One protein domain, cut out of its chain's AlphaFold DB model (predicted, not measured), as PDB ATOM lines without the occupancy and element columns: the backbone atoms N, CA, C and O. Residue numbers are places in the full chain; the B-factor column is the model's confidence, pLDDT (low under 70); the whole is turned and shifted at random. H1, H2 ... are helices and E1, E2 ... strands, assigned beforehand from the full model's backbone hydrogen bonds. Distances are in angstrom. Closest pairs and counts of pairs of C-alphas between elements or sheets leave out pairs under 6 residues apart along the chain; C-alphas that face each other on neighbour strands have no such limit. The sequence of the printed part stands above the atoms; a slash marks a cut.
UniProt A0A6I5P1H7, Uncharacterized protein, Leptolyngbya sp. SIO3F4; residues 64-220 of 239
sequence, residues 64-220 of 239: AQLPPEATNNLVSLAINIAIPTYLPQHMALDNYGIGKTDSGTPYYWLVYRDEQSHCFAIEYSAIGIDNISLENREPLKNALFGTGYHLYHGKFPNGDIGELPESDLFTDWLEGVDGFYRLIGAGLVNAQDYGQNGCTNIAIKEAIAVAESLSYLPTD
ATOM      1  N   ALA A  64     109.929  90.470  94.740       81.50
ATOM      2  CA  ALA A  64     109.535  91.876  94.704       81.50
ATOM      3  C   ALA A  64     109.219  92.435  93.297       81.50
ATOM      4  O   ALA A  64     109.456  93.611  93.036       81.50
ATOM      5  N   GLN A  65     108.741  91.585  92.383       86.62
ATOM      6  CA  GLN A  65     108.476  91.881  90.972       86.62
ATOM      7  C   GLN A  65     109.637  92.593  90.250       86.62
ATOM      8  O   GLN A  65     109.419  93.412  89.360       86.62
ATOM      9  N   LEU A  66     110.885  92.285  90.623       89.25
ATOM     10  CA  LEU A  66     112.055  92.888  89.989       89.25
ATOM     11  C   LEU A  66     112.280  92.304  88.582       89.25
ATOM     12  O   LEU A  66     112.432  91.083  88.445       89.25
ATOM     13  N   PRO A  67     112.369  93.136  87.526       87.75
ATOM     14  CA  PRO A  67     112.761  92.662  86.208       87.75
ATOM     15  C   PRO A  67     114.230  92.192  86.225       87.75
ATOM     16  O   PRO A  67     115.037  92.722  86.995       87.75
ATOM     17  N   PRO A  68     114.626  91.240  85.356       87.00
ATOM     18  CA  PRO A  68     115.986  90.687  85.347       87.00
ATOM     19  C   PRO A  68     117.096  91.741  85.250       87.00
ATOM     20  O   PRO A  68     118.139  91.604  85.886       87.00
ATOM     21  N   GLU A  69     116.868  92.809  84.485       88.44
ATOM     22  CA  GLU A  69     117.802  93.931  84.374       88.44
ATOM     23  C   GLU A  69     118.022  94.632  85.723       88.44
ATOM     24  O   GLU A  69     119.169  94.801  86.139       88.44
ATOM     25  N   ALA A  70     116.944  94.970  86.440       91.88
ATOM     26  CA  ALA A  70     117.035  95.596  87.756       91.88
ATOM     27  C   ALA A  70     117.757  94.684  88.751       91.88
ATOM     28  O   ALA A  70     118.659  95.133  89.455       91.88
ATOM     29  N   THR A  71     117.434  93.389  88.753       91.19
ATOM     30  CA  THR A  71     118.105  92.380  89.585       91.19
ATOM     31  C   THR A  71     119.613  92.346  89.322       91.19
ATOM     32  O   THR A  71     120.404  92.430  90.262       91.19
ATOM     33  N   ASN A  72     120.036  92.284  88.056       90.06
ATOM     34  CA  ASN A  72     121.455  92.264  87.691       90.06
ATOM     35  C   ASN A  72     122.181  93.549  88.110       90.06
ATOM     36  O   ASN A  72     123.301  93.494  88.626       90.06
ATOM     37  N   ASN A  73     121.526  94.694  87.927       93.06
ATOM     38  CA  ASN A  73     122.049  95.997  88.315       93.06
ATOM     39  C   ASN A  73     122.208  96.102  89.840       93.06
ATOM     40  O   ASN A  73     123.281  96.470  90.317       93.06
ATOM     41  N   LEU A  74     121.205  95.695  90.619       94.19
ATOM     42  CA  LEU A  74     121.254  95.704  92.085       94.19
ATOM     43  C   LEU A  74     122.349  94.779  92.630       94.19
ATOM     44  O   LEU A  74     123.149  95.195  93.463       94.19
ATOM     45  N   VAL A  75     122.456  93.552  92.111       91.94
ATOM     46  CA  VAL A  75     123.496  92.593  92.531       91.94
ATOM     47  C   VAL A  75     124.910  93.111  92.224       91.94
ATOM     48  O   VAL A  75     125.862  92.776  92.931       91.94
ATOM     49  N   SER A  76     125.074  93.973  91.213       92.31
ATOM     50  CA  SER A  76     126.373  94.579  90.881       92.31
ATOM     51  C   SER A  76     126.919  95.528  91.958       92.31
ATOM     52  O   SER A  76     128.118  95.814  91.962       92.31
ATOM     53  N   LEU A  77     126.075  95.976  92.898       93.12
ATOM     54  CA  LEU A  77     126.482  96.843  94.005       93.12
ATOM     55  C   LEU A  77     127.350  96.128  95.051       93.12
ATOM     56  O   LEU A  77     128.007  96.808  95.836       93.12
ATOM     57  N   ALA A  78     127.391  94.789  95.036       91.62
ATOM     58  CA  ALA A  78     128.165  93.968  95.971       91.62
ATOM     59  C   ALA A  78     127.845  94.240  97.459       91.62
ATOM     60  O   ALA A  78     128.719  94.139  98.316       91.62
ATOM     61  N   ILE A  79     126.581  94.559  97.736       94.38
ATOM     62  CA  ILE A  79     125.975  94.656  99.068       94.38
ATOM     63  C   ILE A  79     124.746  93.743  99.112       94.38
ATOM     64  O   ILE A  79     124.208  93.363  98.068       94.38
ATOM     65  N   ASN A  80     124.276  93.412 100.308       95.56
ATOM     66  CA  ASN A  80     122.964  92.811 100.478       95.56
ATOM     67  C   ASN A  80     121.877  93.808 100.038       95.56
ATOM     68  O   ASN A  80     121.914  94.989 100.374       95.56
ATOM     69  N   ILE A  81     120.903  93.332  99.263       95.69
ATOM     70  CA  ILE A  81     119.801  94.155  98.752       95.69
ATOM     71  C   ILE A  81     118.537  93.718  99.480       95.69
ATOM     72  O   ILE A  81     118.083  92.594  99.284       95.69
ATOM     73  N   ALA A  82     117.975  94.572 100.331       96.56
ATOM     74  CA  ALA A  82     116.687  94.312 100.961       96.56
ATOM     75  C   ALA A  82     115.550  94.597  99.975       96.56
ATOM     76  O   ALA A  82     115.464  95.688  99.406       96.56
ATOM     77  N   ILE A  83     114.675  93.611  99.800       96.31
ATOM     78  CA  ILE A  83     113.515  93.646  98.914       96.31
ATOM     79  C   ILE A  83     112.269  93.154  99.663       96.31
ATOM     80  O   ILE A  83     112.384  92.303 100.552       96.31
ATOM     81  N   PRO A  84     111.069  93.650  99.336       96.00
ATOM     82  CA  PRO A  84     109.844  93.160  99.952       96.00
ATOM     83  C   PRO A  84     109.442  91.795  99.382       96.00
ATOM     84  O   PRO A  84     109.390  91.597  98.170       96.00
ATOM     85  N   THR A  85     109.121  90.839 100.254       93.81
ATOM     86  CA  THR A  85     108.542  89.544  99.834       93.81
ATOM     87  C   THR A  85     107.014  89.574  99.767       93.81
ATOM     88  O   THR A  85     106.399  88.661  99.219       93.81
ATOM     89  N   TYR A  86     106.401  90.644 100.278       94.56
ATOM     90  CA  TYR A  86     104.988  90.966 100.138       94.56
ATOM     91  C   TYR A  86     104.832  92.322  99.445       94.56
ATOM     92  O   TYR A  86     105.460  93.300  99.842       94.56
ATOM     93  N   LEU A  87     103.950  92.386  98.448       95.19
ATOM     94  CA  LEU A  87     103.514  93.630  97.823       95.19
ATOM     95  C   LEU A  87     101.993  93.771  97.976       95.19
ATOM     96  O   LEU A  87     101.285  92.765  97.836       95.19
ATOM     97  N   PRO A  88     101.476  94.990  98.229       94.88
ATOM     98  CA  PRO A  88     100.049  95.267  98.145       94.88
ATOM     99  C   PRO A  88      99.492  94.899  96.767       94.88
ATOM    100  O   PRO A  88     100.216  94.801  95.771       94.88
ATOM    101  N   GLN A  89      98.184  94.661  96.707       90.62
ATOM    102  CA  GLN A  89      97.538  94.240  95.469       90.62
ATOM    103  C   GLN A  89      97.749  95.296  94.371       90.62
ATOM    104  O   GLN A  89      97.634  96.486  94.633       90.62
ATOM    105  N   HIS A  90      98.037  94.853  93.144       91.94
ATOM    106  CA  HIS A  90      98.269  95.712  91.968       91.94
ATOM    107  C   HIS A  90      99.520  96.602  92.010       91.94
ATOM    108  O   HIS A  90      99.737  97.362  91.070       91.94
ATOM    109  N   MET A  91     100.372  96.476  93.029       94.50
ATOM    110  CA  MET A  91     101.676  97.134  93.021       94.50
ATOM    111  C   MET A  91     102.706  96.344  92.227       94.50
ATOM    112  O   MET A  91     102.794  95.120  92.347       94.50
ATOM    113  N   ALA A  92     103.524  97.080  91.483       94.56
ATOM    114  CA  ALA A  92     104.689  96.582  90.767       94.56
ATOM    115  C   ALA A  92     105.863  97.552  90.939       94.56
ATOM    116  O   ALA A  92     105.675  98.694  91.366       94.56
ATOM    117  N   LEU A  93     107.078  97.091  90.626       95.31
ATOM    118  CA  LEU A  93     108.229  97.984  90.532       95.31
ATOM    119  C   LEU A  93     107.993  98.959  89.373       95.31
ATOM    120  O   LEU A  93     107.860  98.531  88.228       95.31
ATOM    121  N   ASP A  94     107.970 100.251  89.674       95.19
ATOM    122  CA  ASP A  94     107.742 101.308  88.686       95.19
ATOM    123  C   ASP A  94     109.054 101.972  88.267       95.19
ATOM    124  O   ASP A  94     109.298 102.211  87.085       95.19
ATOM    125  N   ASN A  95     109.948 102.211  89.231       95.25
ATOM    126  CA  ASN A  95     111.265 102.764  88.955       95.25
ATOM    127  C   ASN A  95     112.299 102.287  89.980       95.25
ATOM    128  O   ASN A  95     111.964 101.905  91.101       95.25
ATOM    129  N   TYR A  96     113.571 102.334  89.606       96.00
ATOM    130  CA  TYR A  96     114.676 102.059  90.513       96.00
ATOM    131  C   TYR A  96     115.901 102.884  90.137       96.00
ATOM    132  O   TYR A  96     116.103 103.252  88.979       96.00
ATOM    133  N   GLY A  97     116.753 103.128  91.122       95.06
ATOM    134  CA  GLY A  97     118.034 103.776  90.914       95.06
ATOM    135  C   GLY A  97     119.113 103.077  91.706       95.06
ATOM    136  O   GLY A  97     118.894 102.610  92.822       95.06
ATOM    137  N   ILE A  98     120.292 103.014  91.104       94.94
ATOM    138  CA  ILE A  98     121.505 102.516  91.734       94.94
ATOM    139  C   ILE A  98     122.635 103.494  91.451       94.94
ATOM    140  O   ILE A  98     122.674 104.130  90.397       94.94
ATOM    141  N   GLY A  99     123.588 103.595  92.364       92.81
ATOM    142  CA  GLY A  99     124.742 104.439  92.123       92.81
ATOM    143  C   GLY A  99     125.759 104.399  93.239       92.81
ATOM    144  O   GLY A  99     125.743 103.530  94.112       92.81
ATOM    145  N   LYS A 100     126.679 105.357  93.171       92.94
ATOM    146  CA  LYS A 100     127.652 105.637  94.218       92.94
ATOM    147  C   LYS A 100     127.661 107.132  94.494       92.94
ATOM    148  O   LYS A 100     127.508 107.925  93.568       92.94
ATOM    149  N   THR A 101     127.836 107.508  95.752       89.62
ATOM    150  CA  THR A 101     128.127 108.893  96.134       89.62
ATOM    151  C   THR A 101     129.506 109.312  95.614       89.62
ATOM    152  O   THR A 101     130.306 108.470  95.196       89.62
ATOM    153  N   ASP A 102     129.844 110.597  95.729       89.56
ATOM    154  CA  ASP A 102     131.183 111.110  95.398       89.56
ATOM    155  C   ASP A 102     132.309 110.424  96.198       89.56
ATOM    156  O   ASP A 102     133.443 110.325  95.732       89.56
ATOM    157  N   SER A 103     132.000 109.903  97.392       89.44
ATOM    158  CA  SER A 103     132.931 109.117  98.215       89.44
ATOM    159  C   SER A 103     133.043 107.646  97.794       89.44
ATOM    160  O   SER A 103     133.778 106.887  98.421       89.44
ATOM    161  N   GLY A 104     132.317 107.225  96.756       90.06
ATOM    162  CA  GLY A 104     132.281 105.847  96.270       90.06
ATOM    163  C   GLY A 104     131.333 104.922  97.041       90.06
ATOM    164  O   GLY A 104     131.334 103.718  96.783       90.06
ATOM    165  N   THR A 105     130.529 105.459  97.959       92.38
ATOM    166  CA  THR A 105     129.598 104.689  98.794       92.38
ATOM    167  C   THR A 105     128.373 104.281  97.975       92.38
ATOM    168  O   THR A 105     127.761 105.169  97.380       92.38
ATOM    169  N   PRO A 106     127.992 102.991  97.913       94.19
ATOM    170  CA  PRO A 106     126.838 102.564  97.129       94.19
ATOM    171  C   PRO A 106     125.524 103.102  97.710       94.19
ATOM    172  O   PRO A 106     125.406 103.300  98.917       94.19
ATOM    173  N   TYR A 107     124.534 103.300  96.844       94.38
ATOM    174  CA  TYR A 107     123.141 103.529  97.223       94.38
ATOM    175  C   TYR A 107     122.207 102.819  96.238       94.38
ATOM    176  O   TYR A 107     122.572 102.600  95.076       94.38
ATOM    177  N   TYR A 108     121.001 102.489  96.695       96.25
ATOM    178  CA  TYR A 108     119.905 102.110  95.811       96.25
ATOM    179  C   TYR A 108     118.562 102.565  96.369       96.25
ATOM    180  O   TYR A 108     118.414 102.776  97.575       96.25
ATOM    181  N   TRP A 109     117.582 102.657  95.480       96.38
ATOM    182  CA  TRP A 109     116.177 102.818  95.824       96.38
ATOM    183  C   TRP A 109     115.299 102.043  94.837       96.38
ATOM    184  O   TRP A 109     115.645 101.896  93.663       96.38
ATOM    185  N   LEU A 110     114.172 101.531  95.329       97.44
ATOM    186  CA  LEU A 110     113.171 100.769  94.580       97.44
ATOM    187  C   LEU A 110     111.810 101.414  94.824       97.44
ATOM    188  O   LEU A 110     111.333 101.350  95.954       97.44
ATOM    189  N   VAL A 111     111.190 102.023  93.811       97.56
ATOM    190  CA  VAL A 111     109.842 102.599  93.924       97.56
ATOM    191  C   VAL A 111     108.809 101.614  93.398       97.56
ATOM    192  O   VAL A 111     108.893 101.149  92.259       97.56
ATOM    193  N   TYR A 112     107.801 101.357  94.221       97.25
ATOM    194  CA  TYR A 112     106.624 100.572  93.881       97.25
ATOM    195  C   TYR A 112     105.423 101.490  93.735       97.25
ATOM    196  O   TYR A 112     105.221 102.371  94.573       97.25
ATOM    197  N   ARG A 113     104.629 101.279  92.683       96.75
ATOM    198  CA  ARG A 113     103.465 102.109  92.364       96.75
ATOM    199  C   ARG A 113     102.322 101.258  91.818       96.75
ATOM    200  O   ARG A 113     102.563 100.256  91.146       96.75
ATOM    201  N   ASP A 114     101.089 101.658  92.113       95.94
ATOM    202  CA  ASP A 114      99.881 101.118  91.479       95.94
ATOM    203  C   ASP A 114      99.235 102.114  90.493       95.94
ATOM    204  O   ASP A 114      99.632 103.277  90.369       95.94
ATOM    205  N   GLU A 115      98.189 101.669  89.793       95.38
ATOM    206  CA  GLU A 115      97.440 102.495  88.833       95.38
ATOM    207  C   GLU A 115      96.710 103.687  89.483       95.38
ATOM    208  O   GLU A 115      96.349 104.645  88.797       95.38
ATOM    209  N   GLN A 116      96.488 103.656  90.801       95.69
ATOM    210  CA  GLN A 116      95.894 104.751  91.573       95.69
ATOM    211  C   GLN A 116      96.948 105.729  92.111       95.69
ATOM    212  O   GLN A 116      96.597 106.700  92.778       95.69
ATOM    213  N   SER A 117      98.223 105.540  91.757       95.12
ATOM    214  CA  SER A 117      99.352 106.329  92.249       95.12
ATOM    215  C   SER A 117      99.569 106.226  93.757       95.12
ATOM    216  O   SER A 117     100.125 107.149  94.354       95.12
ATOM    217  N   HIS A 118      99.177 105.122  94.390       96.31
ATOM    218  CA  HIS A 118      99.736 104.804  95.697       96.31
ATOM    219  C   HIS A 118     101.178 104.342  95.503       96.31
ATOM    220  O   HIS A 118     101.455 103.536  94.612       96.31
ATOM    221  N   CYS A 119     102.092 104.849  96.324       95.94
ATOM    222  CA  CYS A 119     103.506 104.533  96.218       95.94
ATOM    223  C   CYS A 119     104.140 104.269  97.580       95.94
ATOM    224  O   CYS A 119     103.734 104.820  98.608       95.94
ATOM    225  N   PHE A 120     105.207 103.485  97.546       97.12
ATOM    226  CA  PHE A 120     106.234 103.450  98.578       97.12
ATOM    227  C   PHE A 120     107.582 103.163  97.913       97.12
ATOM    228  O   PHE A 120     107.631 102.695  96.771       97.12
ATOM    229  N   ALA A 121     108.677 103.403  98.623       97.31
ATOM    230  CA  ALA A 121     109.991 102.977  98.178       97.31
ATOM    231  C   ALA A 121     110.776 102.266  99.276       97.31
ATOM    232  O   ALA A 121     110.569 102.525 100.460       97.31
ATOM    233  N   ILE A 122     111.679 101.377  98.868       97.81
ATOM    234  CA  ILE A 122     112.723 100.813  99.728       97.81
ATOM    235  C   ILE A 122     114.044 101.451  99.331       97.81
ATOM    236  O   ILE A 122     114.424 101.380  98.164       97.81
ATOM    237  N   GLU A 123     114.744 102.046 100.287       96.06
ATOM    238  CA  GLU A 123     116.041 102.684 100.068       96.06
ATOM    239  C   GLU A 123     117.126 102.088 100.965       96.06
ATOM    240  O   GLU A 123     116.850 101.563 102.049       96.06
ATOM    241  N   TYR A 124     118.367 102.193 100.497       96.50
ATOM    242  CA  TYR A 124     119.568 101.834 101.242       96.50
ATOM    243  C   TYR A 124     120.537 103.008 101.316       96.50
ATOM    244  O   TYR A 124     120.783 103.707 100.328       96.50
ATOM    245  N   SER A 125     121.164 103.141 102.479       91.75
ATOM    246  CA  SER A 125     122.305 104.015 102.708       91.75
ATOM    247  C   SER A 125     123.353 103.294 103.552       91.75
ATOM    248  O   SER A 125     123.029 102.627 104.534       91.75
ATOM    249  N   ALA A 126     124.637 103.469 103.232       90.75
ATOM    250  CA  ALA A 126     125.709 102.912 104.063       90.75
ATOM    251  C   ALA A 126     125.841 103.615 105.428       90.75
ATOM    252  O   ALA A 126     126.478 103.088 106.337       90.75
ATOM    253  N   ILE A 127     125.262 104.811 105.571       83.31
ATOM    254  CA  ILE A 127     125.192 105.549 106.835       83.31
ATOM    255  C   ILE A 127     123.729 105.826 107.183       83.31
ATOM    256  O   ILE A 127     122.971 106.296 106.337       83.31
ATOM    257  N   GLY A 128     123.324 105.545 108.419       70.12
ATOM    258  CA  GLY A 128     122.001 105.928 108.910       70.12
ATOM    259  C   GLY A 128     121.934 107.450 108.997       70.12
ATOM    260  O   GLY A 128     122.778 108.060 109.656       70.12
ATOM    261  N   ILE A 129     120.980 108.063 108.296       67.75
ATOM    262  CA  ILE A 129     120.875 109.524 108.195       67.75
ATOM    263  C   ILE A 129     119.659 109.997 108.986       67.75
ATOM    264  O   ILE A 129     118.540 109.657 108.624       67.75
ATOM    265  N   ASP A 130     119.901 110.814 110.011       65.88
ATOM    266  CA  ASP A 130     118.927 111.613 110.762       65.88
ATOM    267  C   ASP A 130     117.744 110.882 111.432       65.88
ATOM    268  O   ASP A 130     117.021 110.070 110.858       65.88
ATOM    269  N   ASN A 131     117.473 111.261 112.682       65.75
ATOM    270  CA  ASN A 131     116.278 110.827 113.402       65.75
ATOM    271  C   ASN A 131     115.119 111.770 113.075       65.75
ATOM    272  O   ASN A 131     114.870 112.739 113.795       65.75
ATOM    273  N   ILE A 132     114.423 111.488 111.978       74.25
ATOM    274  CA  ILE A 132     113.135 112.110 111.675       74.25
ATOM    275  C   ILE A 132     112.004 111.303 112.325       74.25
ATOM    276  O   ILE A 132     112.056 110.080 112.391       74.25
ATOM    277  N   SER A 133     110.978 111.987 112.826       80.62
ATOM    278  CA  SER A 133     109.805 111.356 113.439       80.62
ATOM    279  C   SER A 133     108.533 112.058 112.993       80.62
ATOM    280  O   SER A 133     108.533 113.284 112.867       80.62
ATOM    281  N   LEU A 134     107.451 111.302 112.833       86.38
ATOM    282  CA  LEU A 134     106.107 111.823 112.566       86.38
ATOM    283  C   LEU A 134     105.232 111.757 113.826       86.38
ATOM    284  O   LEU A 134     105.646 111.222 114.855       86.38
ATOM    285  N   GLU A 135     104.026 112.322 113.742       88.06
ATOM    286  CA  GLU A 135     103.036 112.368 114.833       88.06
ATOM    287  C   GLU A 135     102.743 111.004 115.477       88.06
ATOM    288  O   GLU A 135     102.537 110.925 116.689       88.06
ATOM    289  N   ASN A 136     102.713 109.934 114.679       92.38
ATOM    290  CA  ASN A 136     102.342 108.596 115.127       92.38
ATOM    291  C   ASN A 136     103.457 107.593 114.849       92.38
ATOM    292  O   ASN A 136     104.276 107.787 113.946       92.38
ATOM    293  N   ARG A 137     103.453 106.494 115.611       94.88
ATOM    294  CA  ARG A 137     104.353 105.361 115.402       94.88
ATOM    295  C   ARG A 137     103.659 104.035 115.690       94.88
ATOM    296  O   ARG A 137     102.956 103.918 116.692       94.88
ATOM    297  N   GLU A 138     103.961 103.037 114.878       97.06
ATOM    298  CA  GLU A 138     103.527 101.651 115.051       97.06
ATOM    299  C   GLU A 138     104.757 100.743 115.171       97.06
ATOM    300  O   GLU A 138     105.734 100.959 114.453       97.06
ATOM    301  N   PRO A 139     104.775  99.754 116.080       97.25
ATOM    302  CA  PRO A 139     105.911  98.850 116.219       97.25
ATOM    303  C   PRO A 139     106.039  97.927 115.003       97.25
ATOM    304  O   PRO A 139     105.036  97.479 114.451       97.25
ATOM    305  N   LEU A 140     107.276  97.587 114.645       96.44
ATOM    306  CA  LEU A 140     107.598  96.621 113.600       96.44
ATOM    307  C   LEU A 140     108.262  95.376 114.179       96.44
ATOM    308  O   LEU A 140     109.103  95.430 115.086       96.44
ATOM    309  N   LYS A 141     107.918  94.239 113.585       95.00
ATOM    310  CA  LYS A 141     108.559  92.950 113.794       95.00
ATOM    311  C   LYS A 141     109.003  92.390 112.451       95.00
ATOM    312  O   LYS A 141     108.269  91.673 111.778       95.00
ATOM    313  N   ASN A 142     110.246  92.669 112.094       93.31
ATOM    314  CA  ASN A 142     110.822  92.173 110.860       93.31
ATOM    315  C   ASN A 142     111.677  90.919 111.134       93.31
ATOM    316  O   ASN A 142     112.462  90.881 112.081       93.31
ATOM    317  N   ALA A 143     111.529  89.870 110.322       92.75
ATOM    318  CA  ALA A 143     112.282  88.625 110.506       92.75
ATOM    319  C   ALA A 143     113.786  88.760 110.192       92.75
ATOM    320  O   ALA A 143     114.598  88.064 110.797       92.75
ATOM    321  N   LEU A 144     114.141  89.646 109.262       94.81
ATOM    322  CA  LEU A 144     115.504  89.956 108.844       94.81
ATOM    323  C   LEU A 144     116.226  90.890 109.831       94.81
ATOM    324  O   LEU A 144     117.375  90.637 110.177       94.81
ATOM    325  N   PHE A 145     115.556  91.949 110.289       95.75
ATOM    326  CA  PHE A 145     116.159  93.014 111.104       95.75
ATOM    327  C   PHE A 145     115.856  92.892 112.605       95.75
ATOM    328  O   PHE A 145     116.536  93.496 113.430       95.75
ATOM    329  N   GLY A 146     114.854  92.100 112.992       93.94
ATOM    330  CA  GLY A 146     114.448  91.906 114.382       93.94
ATOM    331  C   GLY A 146     113.333  92.848 114.851       93.94
ATOM    332  O   GLY A 146     112.411  93.202 114.114       93.94
ATOM    333  N   THR A 147     113.385  93.200 116.136       94.12
ATOM    334  CA  THR A 147     112.369  93.994 116.853       94.12
ATOM    335  C   THR A 147     112.961  95.293 117.388       94.12
ATOM    336  O   THR A 147     114.163  95.352 117.628       94.12
ATOM    337  N   GLY A 148     112.117  96.280 117.699       93.62
ATOM    338  CA  GLY A 148     112.538  97.567 118.281       93.62
ATOM    339  C   GLY A 148     112.515  98.727 117.287       93.62
ATOM    340  O   GLY A 148     112.708  99.870 117.690       93.62
ATOM    341  N   TYR A 149     112.215  98.419 116.026       95.12
ATOM    342  CA  TYR A 149     111.939  99.373 114.962       95.12
ATOM    343  C   TYR A 149     110.454  99.737 114.910       95.12
ATOM    344  O   TYR A 149     109.599  99.006 115.419       95.12
ATOM    345  N   HIS A 150     110.157 100.854 114.262       96.44
ATOM    346  CA  HIS A 150     108.827 101.422 114.132       96.44
ATOM    347  C   HIS A 150     108.578 101.915 112.708       96.44
ATOM    348  O   HIS A 150     109.503 102.258 111.973       96.44
ATOM    349  N   LEU A 151     107.302 101.984 112.348       96.50
ATOM    350  CA  LEU A 151     106.797 102.779 111.243       96.50
ATOM    351  C   LEU A 151     106.272 104.097 111.811       96.50
ATOM    352  O   LEU A 151     105.337 104.089 112.608       96.50
ATOM    353  N   TYR A 152     106.835 105.217 111.383       94.75
ATOM    354  CA  TYR A 152     106.310 106.551 111.639       94.75
ATOM    355  C   TYR A 152     105.288 106.912 110.572       94.75
ATOM    356  O   TYR A 152     105.496 106.606 109.401       94.75
ATOM    357  N   HIS A 153     104.197 107.577 110.953       94.19
ATOM    358  CA  HIS A 153     103.216 108.082 109.992       94.19
ATOM    359  C   HIS A 153     102.469 109.323 110.492       94.19
ATOM    360  O   HIS A 153     102.349 109.579 111.695       94.19
ATOM    361  N   GLY A 154     101.907 110.077 109.553       90.81
ATOM    362  CA  GLY A 154     101.179 111.316 109.823       90.81
ATOM    363  C   GLY A 154     101.965 112.534 109.360       90.81
ATOM    364  O   GLY A 154     102.750 112.450 108.415       90.81
ATOM    365  N   LYS A 155     101.731 113.680 109.998       84.69
ATOM    366  CA  LYS A 155     102.446 114.916 109.658       84.69
ATOM    367  C   LYS A 155     103.755 115.031 110.430       84.69
ATOM    368  O   LYS A 155     103.968 114.353 111.439       84.69
ATOM    369  N   PHE A 156     104.631 115.914 109.960       77.75
ATOM    370  CA  PHE A 156     105.813 116.301 110.718       77.75
ATOM    371  C   PHE A 156     105.384 117.126 111.945       77.75
ATOM    372  O   PHE A 156     104.600 118.062 111.809       77.75
ATOM    373  N   PRO A 157     105.877 116.808 113.154       62.72
ATOM    374  CA  PRO A 157     105.360 117.374 114.399       62.72
ATOM    375  C   PRO A 157     105.704 118.855 114.634       62.72
ATOM    376  O   PRO A 157     105.281 119.397 115.651       62.72
ATOM    377  N   ASN A 158     106.458 119.517 113.741       55.66
ATOM    378  CA  ASN A 158     107.070 120.819 114.032       55.66
ATOM    379  C   ASN A 158     106.846 121.965 113.033       55.66
ATOM    380  O   ASN A 158     107.460 122.994 113.278       55.66
ATOM    381  N   GLY A 159     105.982 121.888 112.011       52.97
ATOM    382  CA  GLY A 159     105.427 123.067 111.294       52.97
ATOM    383  C   GLY A 159     106.385 123.910 110.429       52.97
ATOM    384  O   GLY A 159     105.986 124.518 109.446       52.97
ATOM    385  N   ASP A 160     107.652 123.974 110.815       45.72
ATOM    386  CA  ASP A 160     108.705 124.881 110.397       45.72
ATOM    387  C   ASP A 160     109.987 124.074 110.687       45.72
ATOM    388  O   ASP A 160     110.382 123.918 111.837       45.72
ATOM    389  N   ILE A 161     110.631 123.363 109.766       40.41
ATOM    390  CA  ILE A 161     111.488 123.835 108.684       40.41
ATOM    391  C   ILE A 161     111.714 122.590 107.795       40.41
ATOM    392  O   ILE A 161     112.200 121.578 108.297       40.41
ATOM    393  N   GLY A 162     111.381 122.640 106.500       50.22
ATOM    394  CA  GLY A 162     111.616 121.526 105.556       50.22
ATOM    395  C   GLY A 162     110.454 120.540 105.371       50.22
ATOM    396  O   GLY A 162     110.687 119.415 104.941       50.22
ATOM    397  N   GLU A 163     109.224 120.944 105.699       56.44
ATOM    398  CA  GLU A 163     108.042 120.083 105.622       56.44
ATOM    399  C   GLU A 163     107.758 119.565 104.210       56.44
ATOM    400  O   GLU A 163     107.678 120.323 103.241       56.44
ATOM    401  N   LEU A 164     107.493 118.264 104.131       57.53
ATOM    402  CA  LEU A 164     106.631 117.733 103.091       57.53
ATOM    403  C   LEU A 164     105.212 118.230 103.402       57.53
ATOM    404  O   LEU A 164     104.741 118.015 104.520       57.53
ATOM    405  N   PRO A 165     104.516 118.897 102.464       56.59
ATOM    406  CA  PRO A 165     103.190 119.476 102.713       56.59
ATOM    407  C   PRO A 165     102.106 118.421 102.995       56.59
ATOM    408  O   PRO A 165     100.973 118.755 103.351       56.59
ATOM    409  N   GLU A 166     102.441 117.146 102.825       68.25
ATOM    410  CA  GLU A 166     101.534 116.014 102.861       68.25
ATOM    411  C   GLU A 166     101.894 115.071 104.011       68.25
ATOM    412  O   GLU A 166     103.034 115.016 104.473       68.25
ATOM    413  N   SER A 167     100.896 114.321 104.487       82.31
ATOM    414  CA  SER A 167     101.149 113.208 105.403       82.31
ATOM    415  C   SER A 167     102.133 112.247 104.751       82.31
ATOM    416  O   SER A 167     102.004 111.951 103.566       82.31
ATOM    417  N   ASP A 168     103.041 111.694 105.541       89.88
ATOM    418  CA  ASP A 168     103.990 110.700 105.058       89.88
ATOM    419  C   ASP A 168     103.987 109.454 105.944       89.88
ATOM    420  O   ASP A 168     103.284 109.394 106.963       89.88
ATOM    421  N   LEU A 169     104.755 108.452 105.533       93.94
ATOM    422  CA  LEU A 169     105.143 107.326 106.362       93.94
ATOM    423  C   LEU A 169     106.585 106.919 106.070       93.94
ATOM    424  O   LEU A 169     107.052 107.035 104.945       93.94
ATOM    425  N   PHE A 170     107.305 106.436 107.073       94.62
ATOM    426  CA  PHE A 170     108.606 105.804 106.871       94.62
ATOM    427  C   PHE A 170     108.979 104.943 108.070       94.62
ATOM    428  O   PHE A 170     108.507 105.169 109.183       94.62
ATOM    429  N   THR A 171     109.831 103.947 107.866       95.56
ATOM    430  CA  THR A 171     110.350 103.142 108.976       95.56
ATOM    431  C   THR A 171     111.527 103.834 109.651       95.56
ATOM    432  O   THR A 171     112.166 104.710 109.070       95.56
ATOM    433  N   ASP A 172     111.879 103.399 110.855       94.25
ATOM    434  CA  ASP A 172     113.255 103.548 111.329       94.25
ATOM    435  C   ASP A 172     114.254 103.070 110.256       94.25
ATOM    436  O   ASP A 172     113.927 102.240 109.395       94.25
ATOM    437  N   TRP A 173     115.493 103.559 110.335       95.12
ATOM    438  CA  TRP A 173     116.606 102.942 109.620       95.12
ATOM    439  C   TRP A 173     116.867 101.552 110.200       95.12
ATOM    440  O   TRP A 173     117.351 101.406 111.321       95.12
ATOM    441  N   LEU A 174     116.530 100.533 109.420       95.31
ATOM    442  CA  LEU A 174     116.700  99.127 109.742       95.31
ATOM    443  C   LEU A 174     118.173  98.761 109.536       95.31
ATOM    444  O   LEU A 174     118.667  98.780 108.407       95.31
ATOM    445  N   GLU A 175     118.890  98.465 110.617       95.44
ATOM    446  CA  GLU A 175     120.309  98.113 110.567       95.44
ATOM    447  C   GLU A 175     120.485  96.688 110.029       95.44
ATOM    448  O   GLU A 175     120.000  95.718 110.617       95.44
ATOM    449  N   GLY A 176     121.187  96.557 108.905       94.75
ATOM    450  CA  GLY A 176     121.622  95.279 108.353       94.75
ATOM    451  C   GLY A 176     123.141  95.200 108.221       94.75
ATOM    452  O   GLY A 176     123.879  96.075 108.662       94.75
ATOM    453  N   VAL A 177     123.621  94.121 107.602       92.25
ATOM    454  CA  VAL A 177     125.056  93.773 107.599       92.25
ATOM    455  C   VAL A 177     125.914  94.823 106.885       92.25
ATOM    456  O   VAL A 177     127.003  95.139 107.356       92.25
ATOM    457  N   ASP A 178     125.416  95.369 105.774       93.88
ATOM    458  CA  ASP A 178     126.173  96.299 104.924       93.88
ATOM    459  C   ASP A 178     125.774  97.768 105.110       93.88
ATOM    460  O   ASP A 178     126.314  98.640 104.430       93.88
ATOM    461  N   GLY A 179     124.806  98.074 105.976       95.12
ATOM    462  CA  GLY A 179     124.299  99.433 106.156       95.12
ATOM    463  C   GLY A 179     122.847  99.464 106.608       95.12
ATOM    464  O   GLY A 179     122.383  98.565 107.306       95.12
ATOM    465  N   PHE A 180     122.132 100.507 106.205       96.38
ATOM    466  CA  PHE A 180     120.811 100.838 106.717       96.38
ATOM    467  C   PHE A 180     119.778 100.835 105.599       96.38
ATOM    468  O   PHE A 180     120.018 101.375 104.519       96.38
ATOM    469  N   TYR A 181     118.616 100.259 105.888       96.94
ATOM    470  CA  TYR A 181     117.496 100.149 104.959       96.94
ATOM    471  C   TYR A 181     116.286 100.874 105.520       96.94
ATOM    472  O   TYR A 181     116.095 100.918 106.733       96.94
ATOM    473  N   ARG A 182     115.437 101.415 104.657       95.75
ATOM    474  CA  ARG A 182     114.206 102.061 105.105       95.75
ATOM    475  C   ARG A 182     113.113 101.927 104.063       95.75
ATOM    476  O   ARG A 182     113.388 101.984 102.867       95.75
ATOM    477  N   LEU A 183     111.877 101.765 104.526       97.19
ATOM    478  CA  LEU A 183     110.702 102.020 103.700       97.19
ATOM    479  C   LEU A 183     110.308 103.485 103.858       97.19
ATOM    480  O   LEU A 183     110.205 103.963 104.986       97.19
ATOM    481  N   ILE A 184     110.058 104.168 102.747       94.75
ATOM    482  CA  ILE A 184     109.570 105.549 102.707       94.75
ATOM    483  C   ILE A 184     108.275 105.647 101.899       94.75
ATOM    484  O   ILE A 184     108.042 104.878 100.965       94.75
ATOM    485  N   GLY A 185     107.422 106.580 102.292       94.38
ATOM    486  CA  GLY A 185     106.126 106.844 101.699       94.38
ATOM    487  C   GLY A 185     106.169 107.927 100.630       94.38
ATOM    488  O   GLY A 185     107.220 108.393 100.189       94.38
ATOM    489  N   ALA A 186     104.979 108.311 100.192       91.88
ATOM    490  CA  ALA A 186     104.755 109.230  99.095       91.88
ATOM    491  C   ALA A 186     105.333 110.623  99.321       91.88
ATOM    492  O   ALA A 186     105.758 111.240  98.350       91.88
ATOM    493  N   GLY A 187     105.368 111.122 100.558       88.12
ATOM    494  CA  GLY A 187     105.898 112.456 100.825       88.12
ATOM    495  C   GLY A 187     107.374 112.534 100.427       88.12
ATOM    496  O   GLY A 187     107.752 113.342  99.577       88.12
ATOM    497  N   LEU A 188     108.195 111.640 100.978       88.25
ATOM    498  CA  LEU A 188     109.612 111.530 100.642       88.25
ATOM    499  C   LEU A 188     109.831 111.111  99.185       88.25
ATOM    500  O   LEU A 188     110.684 111.702  98.530       88.25
ATOM    501  N   VAL A 189     109.038 110.175  98.649       91.38
ATOM    502  CA  VAL A 189     109.134 109.769  97.232       91.38
ATOM    503  C   VAL A 189     108.879 110.944  96.283       91.38
ATOM    504  O   VAL A 189     109.603 111.084  95.305       91.38
ATOM    505  N   ASN A 190     107.893 111.801  96.567       88.88
ATOM    506  CA  ASN A 190     107.580 112.980  95.751       88.88
ATOM    507  C   ASN A 190     108.647 114.084  95.870       88.88
ATOM    508  O   ASN A 190     108.799 114.890  94.954       88.88
ATOM    509  N   ALA A 191     109.342 114.185  97.007       84.12
ATOM    510  CA  ALA A 191     110.377 115.200  97.213       84.12
ATOM    511  C   ALA A 191     111.764 114.774  96.731       84.12
ATOM    512  O   ALA A 191     112.614 115.625  96.460       84.12
ATOM    513  N   GLN A 192     112.007 113.471  96.654       81.75
ATOM    514  CA  GLN A 192     113.219 112.917  96.077       81.75
ATOM    515  C   GLN A 192     113.083 112.876  94.549       81.75
ATOM    516  O   GLN A 192     112.020 112.594  94.005       81.75
ATOM    517  N   ASP A 193     114.175 113.153  93.830       74.50
ATOM    518  CA  ASP A 193     114.200 113.101  92.361       74.50
ATOM    519  C   ASP A 193     114.306 111.650  91.861       74.50
ATOM    520  O   ASP A 193     115.236 111.255  91.161       74.50
ATOM    521  N   TYR A 194     113.349 110.814  92.265       82.56
ATOM    522  CA  TYR A 194     113.197 109.443  91.773       82.56
ATOM    523  C   TYR A 194     112.446 109.392  90.439       82.56
ATOM    524  O   TYR A 194     112.028 108.323  89.991       82.56
ATOM    525  N   GLY A 195     112.237 110.548  89.797       74.19
ATOM    526  CA  GLY A 195     111.394 110.679  88.611       74.19
ATOM    527  C   GLY A 195     109.914 110.404  88.891       74.19
ATOM    528  O   GLY A 195     109.166 110.108  87.962       74.19
ATOM    529  N   GLN A 196     109.491 110.483  90.157       77.31
ATOM    530  CA  GLN A 196     108.138 110.166  90.599       77.31
ATOM    531  C   GLN A 196     107.437 111.417  91.103       77.31
ATOM    532  O   GLN A 196     107.954 112.135  91.946       77.31
ATOM    533  N   ASN A 197     106.247 111.671  90.565       82.69
ATOM    534  CA  ASN A 197     105.383 112.759  90.998       82.69
ATOM    535  C   ASN A 197     103.953 112.248  91.185       82.69
ATOM    536  O   ASN A 197     103.491 111.355  90.460       82.69
ATOM    537  N   GLY A 198     103.237 112.881  92.115       88.44
ATOM    538  CA  GLY A 198     101.821 112.619  92.368       88.44
ATOM    539  C   GLY A 198     101.560 111.300  93.090       88.44
ATOM    540  O   GLY A 198     100.483 110.732  92.933       88.44
ATOM    541  N   CYS A 199     102.537 110.797  93.844       91.94
ATOM    542  CA  CYS A 199     102.335 109.648  94.708       91.94
ATOM    543  C   CYS A 199     101.448 110.010  95.902       91.94
ATOM    544  O   CYS A 199     101.526 111.113  96.438       91.94
ATOM    545  N   THR A 200     100.661 109.041  96.353       94.19
ATOM    546  CA  THR A 200      99.951 109.047  97.636       94.19
ATOM    547  C   THR A 200     100.381 107.829  98.453       94.19
ATOM    548  O   THR A 200     100.879 106.851  97.901       94.19
ATOM    549  N   ASN A 201     100.290 107.885  99.782       94.81
ATOM    550  CA  ASN A 201     100.756 106.767 100.609       94.81
ATOM    551  C   ASN A 201      99.879 105.526 100.428       94.81
ATOM    552  O   ASN A 201      98.657 105.633 100.330       94.81
ATOM    553  N   ILE A 202     100.502 104.350 100.521       96.81
ATOM    554  CA  ILE A 202      99.790 103.107 100.843       96.81
ATOM    555  C   ILE A 202      99.142 103.171 102.229       96.81
ATOM    556  O   ILE A 202      99.505 104.002 103.071       96.81
ATOM    557  N   ALA A 203      98.198 102.269 102.506       96.44
ATOM    558  CA  ALA A 203      97.600 102.203 103.830       96.44
ATOM    559  C   ALA A 203      98.653 101.824 104.887       96.44
ATOM    560  O   ALA A 203      99.530 100.997 104.650       96.44
ATOM    561  N   ILE A 204      98.521 102.349 106.111       97.25
ATOM    562  CA  ILE A 204      99.470 102.085 107.215       97.25
ATOM    563  C   ILE A 204      99.668 100.577 107.445       97.25
ATOM    564  O   ILE A 204     100.788 100.108 107.611       97.25
ATOM    565  N   LYS A 205      98.581  99.796 107.407       97.12
ATOM    566  CA  LYS A 205      98.644  98.334 107.569       97.12
ATOM    567  C   LYS A 205      99.431  97.648 106.452       97.12
ATOM    568  O   LYS A 205     100.107  96.660 106.714       97.12
ATOM    569  N   GLU A 206      99.339  98.164 105.231       97.75
ATOM    570  CA  GLU A 206     100.100  97.658 104.090       97.75
ATOM    571  C   GLU A 206     101.573  98.033 104.223       97.75
ATOM    572  O   GLU A 206     102.424  97.173 104.035       97.75
ATOM    573  N   ALA A 207     101.886  99.262 104.649       98.00
ATOM    574  CA  ALA A 207     103.260  99.681 104.918       98.00
ATOM    575  C   ALA A 207     103.936  98.815 105.988       98.00
ATOM    576  O   ALA A 207     105.079  98.404 105.800       98.00
ATOM    577  N   ILE A 208     103.225  98.483 107.074       98.12
ATOM    578  CA  ILE A 208     103.712  97.537 108.089       98.12
ATOM    579  C   ILE A 208     103.975  96.170 107.452       98.12
ATOM    580  O   ILE A 208     105.068  95.634 107.601       98.12
ATOM    581  N   ALA A 209     103.013  95.621 106.702       97.31
ATOM    582  CA  ALA A 209     103.164  94.310 106.073       97.31
ATOM    583  C   ALA A 209     104.347  94.260 105.090       97.31
ATOM    584  O   ALA A 209     105.112  93.298 105.098       97.31
ATOM    585  N   VAL A 210     104.546  95.307 104.286       97.56
ATOM    586  CA  VAL A 210     105.703  95.439 103.391       97.56
ATOM    587  C   VAL A 210     106.994  95.502 104.203       97.56
ATOM    588  O   VAL A 210     107.898  94.701 103.960       97.56
ATOM    589  N   ALA A 211     107.073  96.401 105.189       97.94
ATOM    590  CA  ALA A 211     108.258  96.592 106.018       97.94
ATOM    591  C   ALA A 211     108.649  95.320 106.778       97.94
ATOM    592  O   ALA A 211     109.828  94.995 106.852       97.94
ATOM    593  N   GLU A 212     107.692  94.564 107.314       97.69
ATOM    594  CA  GLU A 212     107.941  93.300 108.020       97.69
ATOM    595  C   GLU A 212     108.294  92.138 107.078       97.69
ATOM    596  O   GLU A 212     108.905  91.160 107.513       97.69
ATOM    597  N   SER A 213     107.966  92.259 105.787       96.44
ATOM    598  CA  SER A 213     108.266  91.260 104.754       96.44
ATOM    599  C   SER A 213     109.646  91.401 104.107       96.44
ATOM    600  O   SER A 213     109.982  90.599 103.230       96.44
ATOM    601  N   LEU A 214     110.429  92.422 104.477       96.56
ATOM    602  CA  LEU A 214     111.737  92.645 103.863       96.56
ATOM    603  C   LEU A 214     112.653  91.437 104.081       96.56
ATOM    604  O   LEU A 214     112.808  90.942 105.199       96.56
ATOM    605  N   SER A 215     113.272  90.993 102.992       95.12
ATOM    606  CA  SER A 215     114.261  89.922 102.952       95.12
ATOM    607  C   SER A 215     115.404  90.310 102.018       95.12
ATOM    608  O   SER A 215     115.255  91.222 101.204       95.12
ATOM    609  N   TYR A 216     116.546  89.634 102.112       94.69
ATOM    610  CA  TYR A 216     117.625  89.869 101.158       94.69
ATOM    611  C   TYR A 216     117.340  89.175  99.827       94.69
ATOM    612  O   TYR A 216     116.934  88.013  99.789       94.69
ATOM    613  N   LEU A 217     117.589  89.896  98.735       91.56
ATOM    614  CA  LEU A 217     117.592  89.362  97.383       91.56
ATOM    615  C   LEU A 217     118.623  88.220  97.300       91.56
ATOM    616  O   LEU A 217     119.805  88.458  97.573       91.56
ATOM    617  N   PRO A 218     118.217  86.999  96.913       84.00
ATOM    618  CA  PRO A 218     119.148  85.891  96.746       84.00
ATOM    619  C   PRO A 218     120.195  86.210  95.671       84.00
ATOM    620  O   PRO A 218     119.868  86.528  94.528       84.00
ATOM    621  N   THR A 219     121.473  86.138  96.036       68.44
ATOM    622  CA  THR A 219     122.606  86.424  95.134       68.44
ATOM    623  C   THR A 219     123.055  85.195  94.334       68.44
ATOM    624  O   THR A 219     123.897  85.295  93.440       68.44
ATOM    625  N   ASP A 220     122.462  84.033  94.606       60.75
ATOM    626  CA  ASP A 220     122.759  82.734  94.005       60.75
ATOM    627  C   ASP A 220     122.017  82.462  92.687       60.75
ATOM    628  O   ASP A 220     122.162  81.373  92.132       60.75
TER     629      ASP A 220
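Overview. This is residues 64 to 220 of the 239 residues of an uncharacterized protein of Leptolyngbya sp. SIO3F4 (UniProt A0A6I5P1H7). What shape does the backbone make? A twisted sheet of five strands, in the order E2 E3 E4 E9 E8, runs through the body, and a smaller sheet, E5 E6 E7, adjoins it at an angle where E7 runs on into E8. H3 packs in the angle between the two sheets, H2 packs on the large sheet's opposite face, H1 grazes the large sheet near its edge strand E2, and the short pair E1 and E10 lies beside H3. What is it made of, and how large is it? The printed part has 157 residues, with the named elements in the order H1 E1 E2 E3 E4 E5 E6 E7 E8 E9 H2 H3 E10: three helices and ten strands, class mixed, with each sheet antiparallel. It is compact, with a radius of gyration of the C-alphas of 14.7 A and spans of 44 by 32 by 32 A.

Along the chain. Where is the large sheet? E2 is residues 92 to 100, 24.9 A long from C-alpha 92 at (104.689, 96.582, 90.767); E3 is 106 to 113, 23.9 A; E4 is 118 to 125, 23.6 A. E9 is 179 to 184, 16.3 A, and E8 is 174 to 176. Where are the other strands? E5 is residues 136 to 142, 19.0 A; E6 is 146 to 154, 23.9 A; E7 is 168 to 171. E1 is 82 to 84, and E10 is 214 to 216, ending with C-alpha 216 at (117.625, 89.869, 101.158). Where are the helices? H1 is residues 68 to 75, from C-alpha 68 at (115.986, 90.687, 85.347); H2 is 186 to 191; H3 is 204 to 212, 12.2 A.

Arrangement. How are the strands joined? E2 E3 E4 and E5 E6 E7 are meanders, each strand the antiparallel neighbour of the one before. N 110 and O 122 of E3 and E4 are 2.9 A apart, N 123 and O 182 of E4 and E9 2.9 A, N 152 and O 170 of E6 and E7 2.8 A, and N 83 and O 215 of E1 and E10 2.8 A, each within hydrogen-bond range. The closest C-alphas of E7 and E9, Phe 170 and Ile 184, are 4.3 A apart. Where do the helices stand? H3 is on both sheets, over E9 at a height of 9.0 A and over E6 at 7.8 A; H2, on the opposite face of the large sheet from H3, stands up from it over E4 at 8.6 A. H1 only grazes that sheet with residues 70 to 74, and its closest C-alphas to E2 are those of Leu 74 and Ile 98, 6.8 A. In H1, H2 and H3 every O i to N i+4 pair is within hydrogen-bond range.

Size, cuts and confidence. How far does it reach? The two C-alphas farthest apart, those of Asp 160 and Asp 220, are 47.4 A apart, and the printed part has no cut. Which links are long, and where is confidence low? The links E6 to E7 and H2 to H3 are long. Residues 129 to 131, 157 to 166 and 219 to 220 have pLDDT under 70; the mean of the printed part is 89.2.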